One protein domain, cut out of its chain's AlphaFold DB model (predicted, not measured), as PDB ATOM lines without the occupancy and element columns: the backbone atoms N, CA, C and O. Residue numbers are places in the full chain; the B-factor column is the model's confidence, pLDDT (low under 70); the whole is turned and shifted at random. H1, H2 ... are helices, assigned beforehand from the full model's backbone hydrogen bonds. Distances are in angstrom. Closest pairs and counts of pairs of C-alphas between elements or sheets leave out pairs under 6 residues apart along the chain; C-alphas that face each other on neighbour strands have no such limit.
ATOM      1  N   VAL A 101       3.878  29.744 -35.101       65.94
ATOM      2  CA  VAL A 101       2.624  30.451 -35.376       65.94
ATOM      3  C   VAL A 101       2.681  31.935 -34.984       65.94
ATOM      4  O   VAL A 101       2.231  32.780 -35.755       65.94
ATOM      5  N   GLU A 102       3.257  32.273 -33.828       73.25
ATOM      6  CA  GLU A 102       3.354  33.661 -33.346       73.25
ATOM      7  C   GLU A 102       4.387  34.451 -34.157       73.25
ATOM      8  O   GLU A 102       4.125  35.592 -34.546       73.25
ATOM      9  N   LEU A 103       5.506  33.811 -34.513       75.44
ATOM     10  CA  LEU A 103       6.518  34.420 -35.374       75.44
ATOM     11  C   LEU A 103       5.980  34.668 -36.791       75.44
ATOM     12  O   LEU A 103       6.237  35.718 -37.383       75.44
ATOM     13  N   ASP A 104       5.205  33.733 -37.349       80.19
ATOM     14  CA  ASP A 104       4.563  33.925 -38.654       80.19
ATOM     15  C   ASP A 104       3.503  35.038 -38.607       80.19
ATOM     16  O   ASP A 104       3.428  35.864 -39.523       80.19
ATOM     17  N   ALA A 105       2.730  35.128 -37.520       84.19
ATOM     18  CA  ALA A 105       1.778  36.212 -37.302       84.19
ATOM     19  C   ALA A 105       2.479  37.577 -37.184       84.19
ATOM     20  O   ALA A 105       2.062  38.539 -37.839       84.19
ATOM     21  N   LEU A 106       3.575  37.654 -36.417       83.62
ATOM     22  CA  LEU A 106       4.421  38.842 -36.312       83.62
ATOM     23  C   LEU A 106       4.981  39.231 -37.681       83.62
ATOM     24  O   LEU A 106       4.829  40.370 -38.121       83.62
ATOM     25  N   LYS A 107       5.571  38.280 -38.403       84.19
ATOM     26  CA  LYS A 107       6.132  38.498 -39.738       84.19
ATOM     27  C   LYS A 107       5.090  39.039 -40.712       84.19
ATOM     28  O   LYS A 107       5.373  40.009 -41.414       84.19
ATOM     29  N   LYS A 108       3.884  38.462 -40.736       86.88
ATOM     30  CA  LYS A 108       2.766  38.958 -41.553       86.88
ATOM     31  C   LYS A 108       2.379  40.383 -41.165       86.88
ATOM     32  O   LYS A 108       2.217  41.225 -42.045       86.88
ATOM     33  N   ARG A 109       2.279  40.685 -39.866       85.62
ATOM     34  CA  ARG A 109       1.941  42.029 -39.372       85.62
ATOM     35  C   ARG A 109       3.003  43.060 -39.755       85.62
ATOM     36  O   ARG A 109       2.656  44.113 -40.284       85.62
ATOM     37  N   LEU A 110       4.285  42.745 -39.559       88.12
ATOM     38  CA  LEU A 110       5.396  43.615 -39.949       88.12
ATOM     39  C   LEU A 110       5.449  43.808 -41.463       88.12
ATOM     40  O   LEU A 110       5.650  44.927 -41.913       88.12
ATOM     41  N   GLN A 111       5.201  42.771 -42.259       85.19
ATOM     42  CA  GLN A 111       5.158  42.903 -43.716       85.19
ATOM     43  C   GLN A 111       4.038  43.844 -44.191       85.19
ATOM     44  O   GLN A 111       4.203  44.536 -45.191       85.19
ATOM     45  N   VAL A 112       2.909  43.892 -43.477       87.19
ATOM     46  CA  VAL A 112       1.803  44.813 -43.781       87.19
ATOM     47  C   VAL A 112       2.109  46.239 -43.310       87.19
ATOM     48  O   VAL A 112       1.811  47.196 -44.026       87.19
ATOM     49  N   ALA A 113       2.688  46.387 -42.115       85.69
ATOM     50  CA  ALA A 113       2.939  47.681 -41.483       85.69
ATOM     51  C   ALA A 113       4.174  48.408 -42.042       85.69
ATOM     52  O   ALA A 113       4.191  49.638 -42.146       85.69
ATOM     53  N   VAL A 114       5.216  47.658 -42.399       87.31
ATOM     54  CA  VAL A 114       6.476  48.177 -42.930       87.31
ATOM     55  C   VAL A 114       6.347  48.267 -44.443       87.31
ATOM     56  O   VAL A 114       6.510  47.286 -45.157       87.31
ATOM     57  N   GLN A 115       6.036  49.459 -44.942       85.12
ATOM     58  CA  GLN A 115       5.908  49.712 -46.375       85.12
ATOM     59  C   GLN A 115       6.971  50.692 -46.855       85.12
ATOM     60  O   GLN A 115       7.269  51.686 -46.186       85.12
ATOM     61  N   PHE A 116       7.517  50.422 -48.040       85.56
ATOM     62  CA  PHE A 116       8.418  51.334 -48.728       85.56
ATOM     63  C   PHE A 116       7.600  52.307 -49.584       85.56
ATOM     64  O   PHE A 116       7.172  51.979 -50.691       85.56
ATOM     65  N   ASP A 117       7.340  53.500 -49.049       84.94
ATOM     66  CA  ASP A 117       6.494  54.491 -49.716       84.94
ATOM     67  C   ASP A 117       7.245  55.178 -50.864       84.94
ATOM     68  O   ASP A 117       8.008  56.121 -50.669       84.94
ATOM     69  N   THR A 118       7.026  54.709 -52.090       83.50
ATOM     70  CA  THR A 118       7.669  55.251 -53.292       83.50
ATOM     71  C   THR A 118       7.163  56.637 -53.694       83.50
ATOM     72  O   THR A 118       7.766  57.256 -54.569       83.50
ATOM     73  N   LYS A 119       6.094  57.148 -53.067       87.00
ATOM     74  CA  LYS A 119       5.563  58.495 -53.340       87.00
ATOM     75  C   LYS A 119       6.401  59.588 -52.685       87.00
ATOM     76  O   LYS A 119       6.381  60.730 -53.139       87.00
ATOM     77  N   ILE A 120       7.132  59.255 -51.624       86.00
ATOM     78  CA  ILE A 120       8.071  60.179 -50.992       86.00
ATOM     79  C   ILE A 120       9.298  60.286 -51.909       86.00
ATOM     80  O   ILE A 120      10.010  59.311 -52.138       86.00
ATOM     81  N   LEU A 121       9.545  61.479 -52.450       86.31
ATOM     82  CA  LEU A 121      10.650  61.713 -53.388       86.31
ATOM     83  C   LEU A 121      12.016  61.558 -52.705       86.31
ATOM     84  O   LEU A 121      12.923  60.911 -53.236       86.31
ATOM     85  N   ASP A 122      12.138  62.109 -51.497       90.88
ATOM     86  CA  ASP A 122      13.361  62.049 -50.708       90.88
ATOM     87  C   ASP A 122      13.646  60.624 -50.205       90.88
ATOM     88  O   ASP A 122      12.783  59.929 -49.664       90.88
ATOM     89  N   ALA A 123      14.875  60.156 -50.419       86.69
ATOM     90  CA  ALA A 123      15.277  58.799 -50.061       86.69
ATOM     91  C   ALA A 123      15.428  58.620 -48.544       86.69
ATOM     92  O   ALA A 123      15.002  57.596 -48.007       86.69
ATOM     93  N   ASP A 124      15.979  59.616 -47.849       87.81
ATOM     94  CA  ASP A 124      16.193  59.554 -46.400       87.81
ATOM     95  C   ASP A 124      14.848  59.508 -45.658       87.81
ATOM     96  O   ASP A 124      14.605  58.636 -44.821       87.81
ATOM     97  N   SER A 125      13.904  60.354 -46.067       92.25
ATOM     98  CA  SER A 125      12.539  60.385 -45.540       92.25
ATOM     99  C   SER A 125      11.789  59.068 -45.754       92.25
ATOM    100  O   SER A 125      11.076  58.618 -44.853       92.25
ATOM    101  N   ARG A 126      11.973  58.403 -46.906       90.12
ATOM    102  CA  ARG A 126      11.397  57.070 -47.169       90.12
ATOM    103  C   ARG A 126      11.875  56.032 -46.172       90.12
ATOM    104  O   ARG A 126      11.065  55.326 -45.571       90.12
ATOM    105  N   VAL A 127      13.189  55.958 -45.988       89.00
ATOM    106  CA  VAL A 127      13.806  54.979 -45.092       89.00
ATOM    107  C   VAL A 127      13.421  55.275 -43.644       89.00
ATOM    108  O   VAL A 127      12.979  54.367 -42.940       89.00
ATOM    109  N   ARG A 128      13.474  56.541 -43.208       91.06
ATOM    110  CA  ARG A 128      13.037  56.940 -41.860       91.06
ATOM    111  C   ARG A 128      11.580  56.595 -41.602       91.06
ATOM    112  O   ARG A 128      11.263  56.088 -40.531       91.06
ATOM    113  N   ARG A 129      10.690  56.834 -42.569       90.94
ATOM    114  CA  ARG A 129       9.267  56.500 -42.440       90.94
ATOM    115  C   ARG A 129       9.058  54.999 -42.266       90.94
ATOM    116  O   ARG A 129       8.304  54.594 -41.384       90.94
ATOM    117  N   MET A 130       9.745  54.196 -43.071       91.62
ATOM    118  CA  MET A 130       9.688  52.738 -42.998       91.62
ATOM    119  C   MET A 130      10.187  52.218 -41.639       91.62
ATOM    120  O   MET A 130       9.494  51.435 -40.990       91.62
ATOM    121  N   LEU A 131      11.341  52.705 -41.172       90.50
ATOM    122  CA  LEU A 131      11.903  52.341 -39.866       90.50
ATOM    123  C   LEU A 131      11.017  52.800 -38.705       90.50
ATOM    124  O   LEU A 131      10.814  52.058 -37.749       90.50
ATOM    125  N   HIS A 132      10.428  53.989 -38.801       92.06
ATOM    126  CA  HIS A 132       9.493  54.484 -37.797       92.06
ATOM    127  C   HIS A 132       8.235  53.604 -37.710       92.06
ATOM    128  O   HIS A 132       7.766  53.316 -36.611       92.06
ATOM    129  N   SER A 133       7.680  53.153 -38.841       90.88
ATOM    130  CA  SER A 133       6.544  52.217 -38.849       90.88
ATOM    131  C   SER A 133       6.908  50.859 -38.245       90.88
ATOM    132  O   SER A 133       6.117  50.307 -37.479       90.88
ATOM    133  N   LEU A 134       8.111  50.351 -38.534       90.19
ATOM    134  CA  LEU A 134       8.644  49.132 -37.926       90.19
ATOM    135  C   LEU A 134       8.726  49.272 -36.402       90.19
ATOM    136  O   LEU A 134       8.079  48.514 -35.685       90.19
ATOM    137  N   MET A 135       9.459  50.276 -35.914       88.56
ATOM    138  CA  MET A 135       9.639  50.509 -34.480       88.56
ATOM    139  C   MET A 135       8.309  50.724 -33.762       88.56
ATOM    140  O   MET A 135       8.084  50.159 -32.701       88.56
ATOM    141  N   LYS A 136       7.390  51.494 -34.358       90.00
ATOM    142  CA  LYS A 136       6.059  51.712 -33.782       90.00
ATOM    143  C   LYS A 136       5.277  50.405 -33.644       90.00
ATOM    144  O   LYS A 136       4.605  50.220 -32.637       90.00
ATOM    145  N   THR A 137       5.345  49.526 -34.641       88.69
ATOM    146  CA  THR A 137       4.635  48.237 -34.609       88.69
ATOM    147  C   THR A 137       5.203  47.334 -33.517       88.69
ATOM    148  O   THR A 137       4.443  46.783 -32.730       88.69
ATOM    149  N   LEU A 138       6.532  47.258 -33.407       84.75
ATOM    150  CA  LEU A 138       7.203  46.466 -32.373       84.75
ATOM    151  C   LEU A 138       6.924  46.984 -30.960       84.75
ATOM    152  O   LEU A 138       6.615  46.188 -30.076       84.75
ATOM    153  N   ALA A 139       6.953  48.303 -30.768       82.44
ATOM    154  CA  ALA A 139       6.690  48.923 -29.474       82.44
ATOM    155  C   ALA A 139       5.238  48.722 -29.002       82.44
ATOM    156  O   ALA A 139       4.996  48.548 -27.810       82.44
ATOM    157  N   VAL A 140       4.259  48.732 -29.920       77.88
ATOM    158  CA  VAL A 140       2.842  48.477 -29.586       77.88
ATOM    159  C   VAL A 140       2.647  47.055 -29.059       77.88
ATOM    160  O   VAL A 140       1.910  46.860 -28.093       77.88
ATOM    161  N   ASP A 141       3.342  46.088 -29.652       73.00
ATOM    162  CA  ASP A 141       3.217  44.674 -29.298       73.00
ATOM    163  C   ASP A 141       4.184  44.251 -28.168       73.00
ATOM    164  O   ASP A 141       4.129  43.116 -27.688       73.00
ATOM    165  N   GLY A 142       5.066  45.155 -27.716       71.56
ATOM    166  CA  GLY A 142       6.125  44.850 -26.747       71.56
ATOM    167  C   GLY A 142       7.126  43.818 -27.278       71.56
ATOM    168  O   GLY A 142       7.616  42.978 -26.525       71.56
ATOM    169  N   GLN A 143       7.379  43.831 -28.590       76.75
ATOM    170  CA  GLN A 143       8.220  42.864 -29.301       76.75
ATOM    171  C   GLN A 143       9.588  43.439 -29.695       76.75
ATOM    172  O   GLN A 143      10.234  42.930 -30.603       76.75
ATOM    173  N   ASP A 144      10.083  44.462 -28.993       74.06
ATOM    174  CA  ASP A 144      11.405  45.067 -29.233       74.06
ATOM    175  C   ASP A 144      12.578  44.072 -29.101       74.06
ATOM    176  O   ASP A 144      13.654  44.270 -29.675       74.06
ATOM    177  N   TRP A 145      12.372  42.955 -28.396       73.75
ATOM    178  CA  TRP A 145      13.342  41.859 -28.301       73.75
ATOM    179  C   TRP A 145      13.682  41.248 -29.673       73.75
ATOM    180  O   TRP A 145      14.807  40.779 -29.860       73.75
ATOM    181  N   VAL A 146      12.769  41.314 -30.657       76.50
ATOM    182  CA  VAL A 146      12.985  40.788 -32.017       76.50
ATOM    183  C   VAL A 146      14.159  41.480 -32.710       76.50
ATOM    184  O   VAL A 146      14.848  40.871 -33.517       76.50
ATOM    185  N   LEU A 147      14.438  42.745 -32.372       78.62
ATOM    186  CA  LEU A 147      15.574  43.483 -32.927       78.62
ATOM    187  C   LEU A 147      16.914  42.918 -32.445       78.62
ATOM    188  O   LEU A 147      17.907  43.001 -33.162       78.62
ATOM    189  N   HIS A 148      16.926  42.344 -31.242       72.44
ATOM    190  CA  HIS A 148      18.129  41.852 -30.582       72.44
ATOM    191  C   HIS A 148      18.389  40.378 -30.911       72.44
ATOM    192  O   HIS A 148      19.523  40.021 -31.213       72.44
ATOM    193  N   GLN A 149      17.343  39.545 -30.914       68.12
ATOM    194  CA  GLN A 149      17.469  38.096 -31.128       68.12
ATOM    195  C   GLN A 149      17.217  37.680 -32.580       68.12
ATOM    196  O   GLN A 149      17.938  36.861 -33.139       68.12
ATOM    197  N   GLU A 150      16.232  38.302 -33.223       77.44
ATOM    198  CA  GLU A 150      15.744  37.957 -34.562       77.44
ATOM    199  C   GLU A 150      16.040  39.083 -35.567       77.44
ATOM    200  O   GLU A 150      15.311  39.323 -36.534       77.44
ATOM    201  N   GLY A 151      17.157  39.792 -35.366       77.25
ATOM    202  CA  GLY A 151      17.556  40.917 -36.216       77.25
ATOM    203  C   GLY A 151      17.671  40.528 -37.695       77.25
ATOM    204  O   GLY A 151      17.321  41.312 -38.577       77.25
ATOM    205  N   LYS A 152      18.059  39.276 -37.982       82.38
ATOM    206  CA  LYS A 152      18.088  38.720 -39.347       82.38
ATOM    207  C   LYS A 152      16.701  38.676 -39.986       82.38
ATOM    208  O   LYS A 152      16.560  39.004 -41.162       82.38
ATOM    209  N   LEU A 153      15.676  38.304 -39.223       83.50
ATOM    210  CA  LEU A 153      14.300  38.275 -39.703       83.50
ATOM    211  C   LEU A 153      13.804  39.688 -40.006       83.50
ATOM    212  O   LEU A 153      13.233  39.915 -41.073       83.50
ATOM    213  N   VAL A 154      14.087  40.647 -39.123       85.88
ATOM    214  CA  VAL A 154      13.722  42.058 -39.321       85.88
ATOM    215  C   VAL A 154      14.386  42.625 -40.576       85.88
ATOM    216  O   VAL A 154      13.708  43.205 -41.424       85.88
ATOM    217  N   VAL A 155      15.690  42.392 -40.750       88.12
ATOM    218  CA  VAL A 155      16.431  42.782 -41.958       88.12
ATOM    219  C   VAL A 155      15.853  42.105 -43.203       88.12
ATOM    220  O   VAL A 155      15.683  42.760 -44.234       88.12
ATOM    221  N   GLY A 156      15.488  40.825 -43.119       88.00
ATOM    222  CA  GLY A 156      14.840  40.103 -44.210       88.00
ATOM    223  C   GLY A 156      13.479  40.693 -44.593       88.00
ATOM    224  O   GLY A 156      13.161  40.774 -45.779       88.00
ATOM    225  N   ILE A 157      12.684  41.149 -43.620       87.44
ATOM    226  CA  ILE A 157      11.399  41.820 -43.870       87.44
ATOM    227  C   ILE A 157      11.629  43.181 -44.527       87.44
ATOM    228  O   ILE A 157      11.052  43.432 -45.582       87.44
ATOM    229  N   ILE A 158      12.508  44.019 -43.963       89.06
ATOM    230  CA  ILE A 158      12.861  45.329 -44.532       89.06
ATOM    231  C   ILE A 158      13.345  45.165 -45.975       89.06
ATOM    232  O   ILE A 158      12.854  45.829 -46.881       89.06
ATOM    233  N   THR A 159      14.261  44.228 -46.214       88.44
ATOM    234  CA  THR A 159      14.807  43.978 -47.552       88.44
ATOM    235  C   THR A 159      13.724  43.510 -48.518       88.44
ATOM    236  O   THR A 159      13.722  43.904 -49.678       88.44
ATOM    237  N   LYS A 160      12.747  42.716 -48.066       88.06
ATOM    238  CA  LYS A 160      11.629  42.270 -48.911       88.06
ATOM    239  C   LYS A 160      10.685  43.387 -49.336       88.06
ATOM    240  O   LYS A 160      10.102  43.288 -50.412       88.06
ATOM    241  N   VAL A 161      10.517  44.415 -48.511       87.94
ATOM    242  CA  VAL A 161       9.574  45.504 -48.795       87.94
ATOM    243  C   VAL A 161      10.192  46.630 -49.623       87.94
ATOM    244  O   VAL A 161       9.448  47.452 -50.154       87.94
ATOM    245  N   ILE A 162      11.523  46.659 -49.784       88.38
ATOM    246  CA  ILE A 162      12.209  47.631 -50.644       88.38
ATOM    247  C   ILE A 162      11.722  47.494 -52.086       88.38
ATOM    248  O   ILE A 162      11.696  46.411 -52.668       88.38
ATOM    249  N   GLN A 163      11.386  48.637 -52.675       82.56
ATOM    250  CA  GLN A 163      11.004  48.778 -54.074       82.56
ATOM    251  C   GLN A 163      11.787  49.945 -54.691       82.56
ATOM    252  O   GLN A 163      12.056  50.925 -53.995       82.56
ATOM    253  N   PRO A 164      12.145  49.902 -55.986       86.00
ATOM    254  CA  PRO A 164      11.818  48.879 -56.988       86.00
ATOM    255  C   PRO A 164      12.725  47.630 -56.929       86.00
ATOM    256  O   PRO A 164      13.801  47.661 -56.336       86.00
ATOM    257  N   ALA A 165      12.324  46.543 -57.599       86.38
ATOM    258  CA  ALA A 165      13.031  45.249 -57.597       86.38
ATOM    259  C   ALA A 165      14.550  45.298 -57.906       86.38
ATOM    260  O   ALA A 165      15.302  44.571 -57.257       86.38
ATOM    261  N   PRO A 166      15.065  46.156 -58.815       88.88
ATOM    262  CA  PRO A 166      16.513  46.277 -59.017       88.88
ATOM    263  C   PRO A 166      17.254  46.793 -57.775       88.88
ATOM    264  O   PRO A 166      18.349  46.321 -57.470       88.88
ATOM    265  N   LEU A 167      16.646  47.731 -57.037       87.06
ATOM    266  CA  LEU A 167      17.198  48.254 -55.786       87.06
ATOM    267  C   LEU A 167      17.162  47.182 -54.697       87.06
ATOM    268  O   LEU A 167      18.147  46.991 -53.992       87.06
ATOM    269  N   GLN A 168      16.055  46.448 -54.610       89.12
ATOM    270  CA  GLN A 168      15.925  45.316 -53.703       89.12
ATOM    271  C   GLN A 168      17.048  44.295 -53.919       89.12
ATOM    272  O   GLN A 168      17.742  43.934 -52.975       89.12
ATOM    273  N   LEU A 169      17.267  43.877 -55.170       88.88
ATOM    274  CA  LEU A 169      18.296  42.904 -55.527       88.88
ATOM    275  C   LEU A 169      19.700  43.403 -55.166       88.88
ATOM    276  O   LEU A 169      20.515  42.637 -54.651       88.88
ATOM    277  N   ALA A 170      19.978  44.685 -55.412       89.56
ATOM    278  CA  ALA A 170      21.242  45.302 -55.034       89.56
ATOM    279  C   ALA A 170      21.452  45.275 -53.512       89.56
ATOM    280  O   ALA A 170      22.535  44.908 -53.059       89.56
ATOM    281  N   VAL A 171      20.417  45.594 -52.728       87.31
ATOM    282  CA  VAL A 171      20.469  45.565 -51.258       87.31
ATOM    283  C   VAL A 171      20.644  44.139 -50.737       87.31
ATOM    284  O   VAL A 171      21.530  43.910 -49.920       87.31
ATOM    285  N   THR A 172      19.897  43.160 -51.257       86.62
ATOM    286  CA  THR A 172      20.069  41.742 -50.893       86.62
ATOM    287  C   THR A 172      21.498  41.275 -51.164       86.62
ATOM    288  O   THR A 172      22.130  40.671 -50.301       86.62
ATOM    289  N   LYS A 173      22.056  41.627 -52.332       89.06
ATOM    290  CA  LYS A 173      23.434  41.278 -52.704       89.06
ATOM    291  C   LYS A 173      24.473  41.946 -51.797       89.06
ATOM    292  O   LYS A 173      25.474  41.318 -51.472       89.06
ATOM    293  N   GLN A 174      24.259  43.203 -51.404       86.69
ATOM    294  CA  GLN A 174      25.139  43.915 -50.468       86.69
ATOM    295  C   GLN A 174      25.108  43.300 -49.067       86.69
ATOM    296  O   GLN A 174      26.148  43.186 -48.427       86.69
ATOM    297  N   LEU A 175      23.929  42.880 -48.610       84.00
ATOM    298  CA  LEU A 175      23.735  42.289 -47.289       84.00
ATOM    299  C   LEU A 175      24.086  40.792 -47.232       84.00
ATOM    300  O   LEU A 175      24.059  40.224 -46.145       84.00
ATOM    301  N   GLN A 176      24.434  40.171 -48.370       81.38
ATOM    302  CA  GLN A 176      24.754  38.738 -48.496       81.38
ATOM    303  C   GLN A 176      23.655  37.823 -47.916       81.38
ATOM    304  O   GLN A 176      23.950  36.759 -47.371       81.38
TER     305      GLN A 176
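Overview. This is residues 101 to 176 of the 177 residues of an uncharacterized protein of Aphanomyces astaci (UniProt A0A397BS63). Two helical hairpins, H1 with H2 and H4 with H5, make a small, fairly open helical domain: the long H2 makes one side, H4 lies nearest the middle, and H1 slants across both, meeting H4 with residues 107 to 111 and H2 with residues 110 to 113. H5 folds back on H4, away from H1 and H2, and the very short H3 lies in the turn from H2 to H4. The printed part has 76 residues, with five named helices in the order H1, H2, H3, H4, H5 and no named strand; its class is all helix. It is compact, with a radius of gyration of the C-alphas of 12.5 A, and spans 32 by 26 by 19 A.

Along the chain. H1, residues 101 to 113, begins with C-alpha 101 at (2.624, 30.451, -35.376) and is 18.3 A long from first to last C-alpha. H2, residues 123 to 141, is the longest helix at 27.9 A, with C-alpha 123 at (15.277, 58.799, -50.061). H3 is residues 146 to 149, 5.3 A long. H4, residues 151 to 161, measures 15.6 A. H5, residues 165 to 175, measures 15.2 A and ends with C-alpha 175 at (23.735, 42.289, -47.289).

Arrangement. H1 and H2 form a helical hairpin, two successive helices that touch and run opposite ways. Their tilt of 37 degrees is only just steep, and their closest C-alphas, those of Ala 113 and Ser 133, are 6.4 A apart. H1 touches H4 at a steep tilt of 43 degrees, the same way, with the C-alphas of Gln 111 and Ile 157 closest at 6.3 A. H2 and H4 are near each other. H3 is close to H4 but not clearly touching, the closest C-alphas being those of Leu 147 and Val 154, 6.8 A apart. H2 and H3 are only just apart, at 8.1 A. H4 and H5 form the other helical hairpin; they touch at a shallow tilt of 19 degrees, opposite ways, with the C-alphas of Thr 159 and Gln 168 closest at 6.4 A. H5 is apart from H1, H2 and H3. The helix packing is mostly crossed, but only just, with 1 of 3 touching pairs at a shallow tilt. In H1, H2, H4 and H5 every O i to N i+4 pair is within hydrogen-bond range; H3 is too short for such a pair.

Size, cuts and confidence. The C-alphas of Val 101 and Leu 121, the two farthest apart, are 37.0 A from each other. The printed part has no cut. The link from H1 to H2, 9 residues, is short; the other links are tight. The mean pLDDT of the printed part is 84.6, and residues 101 and 149 are under 70.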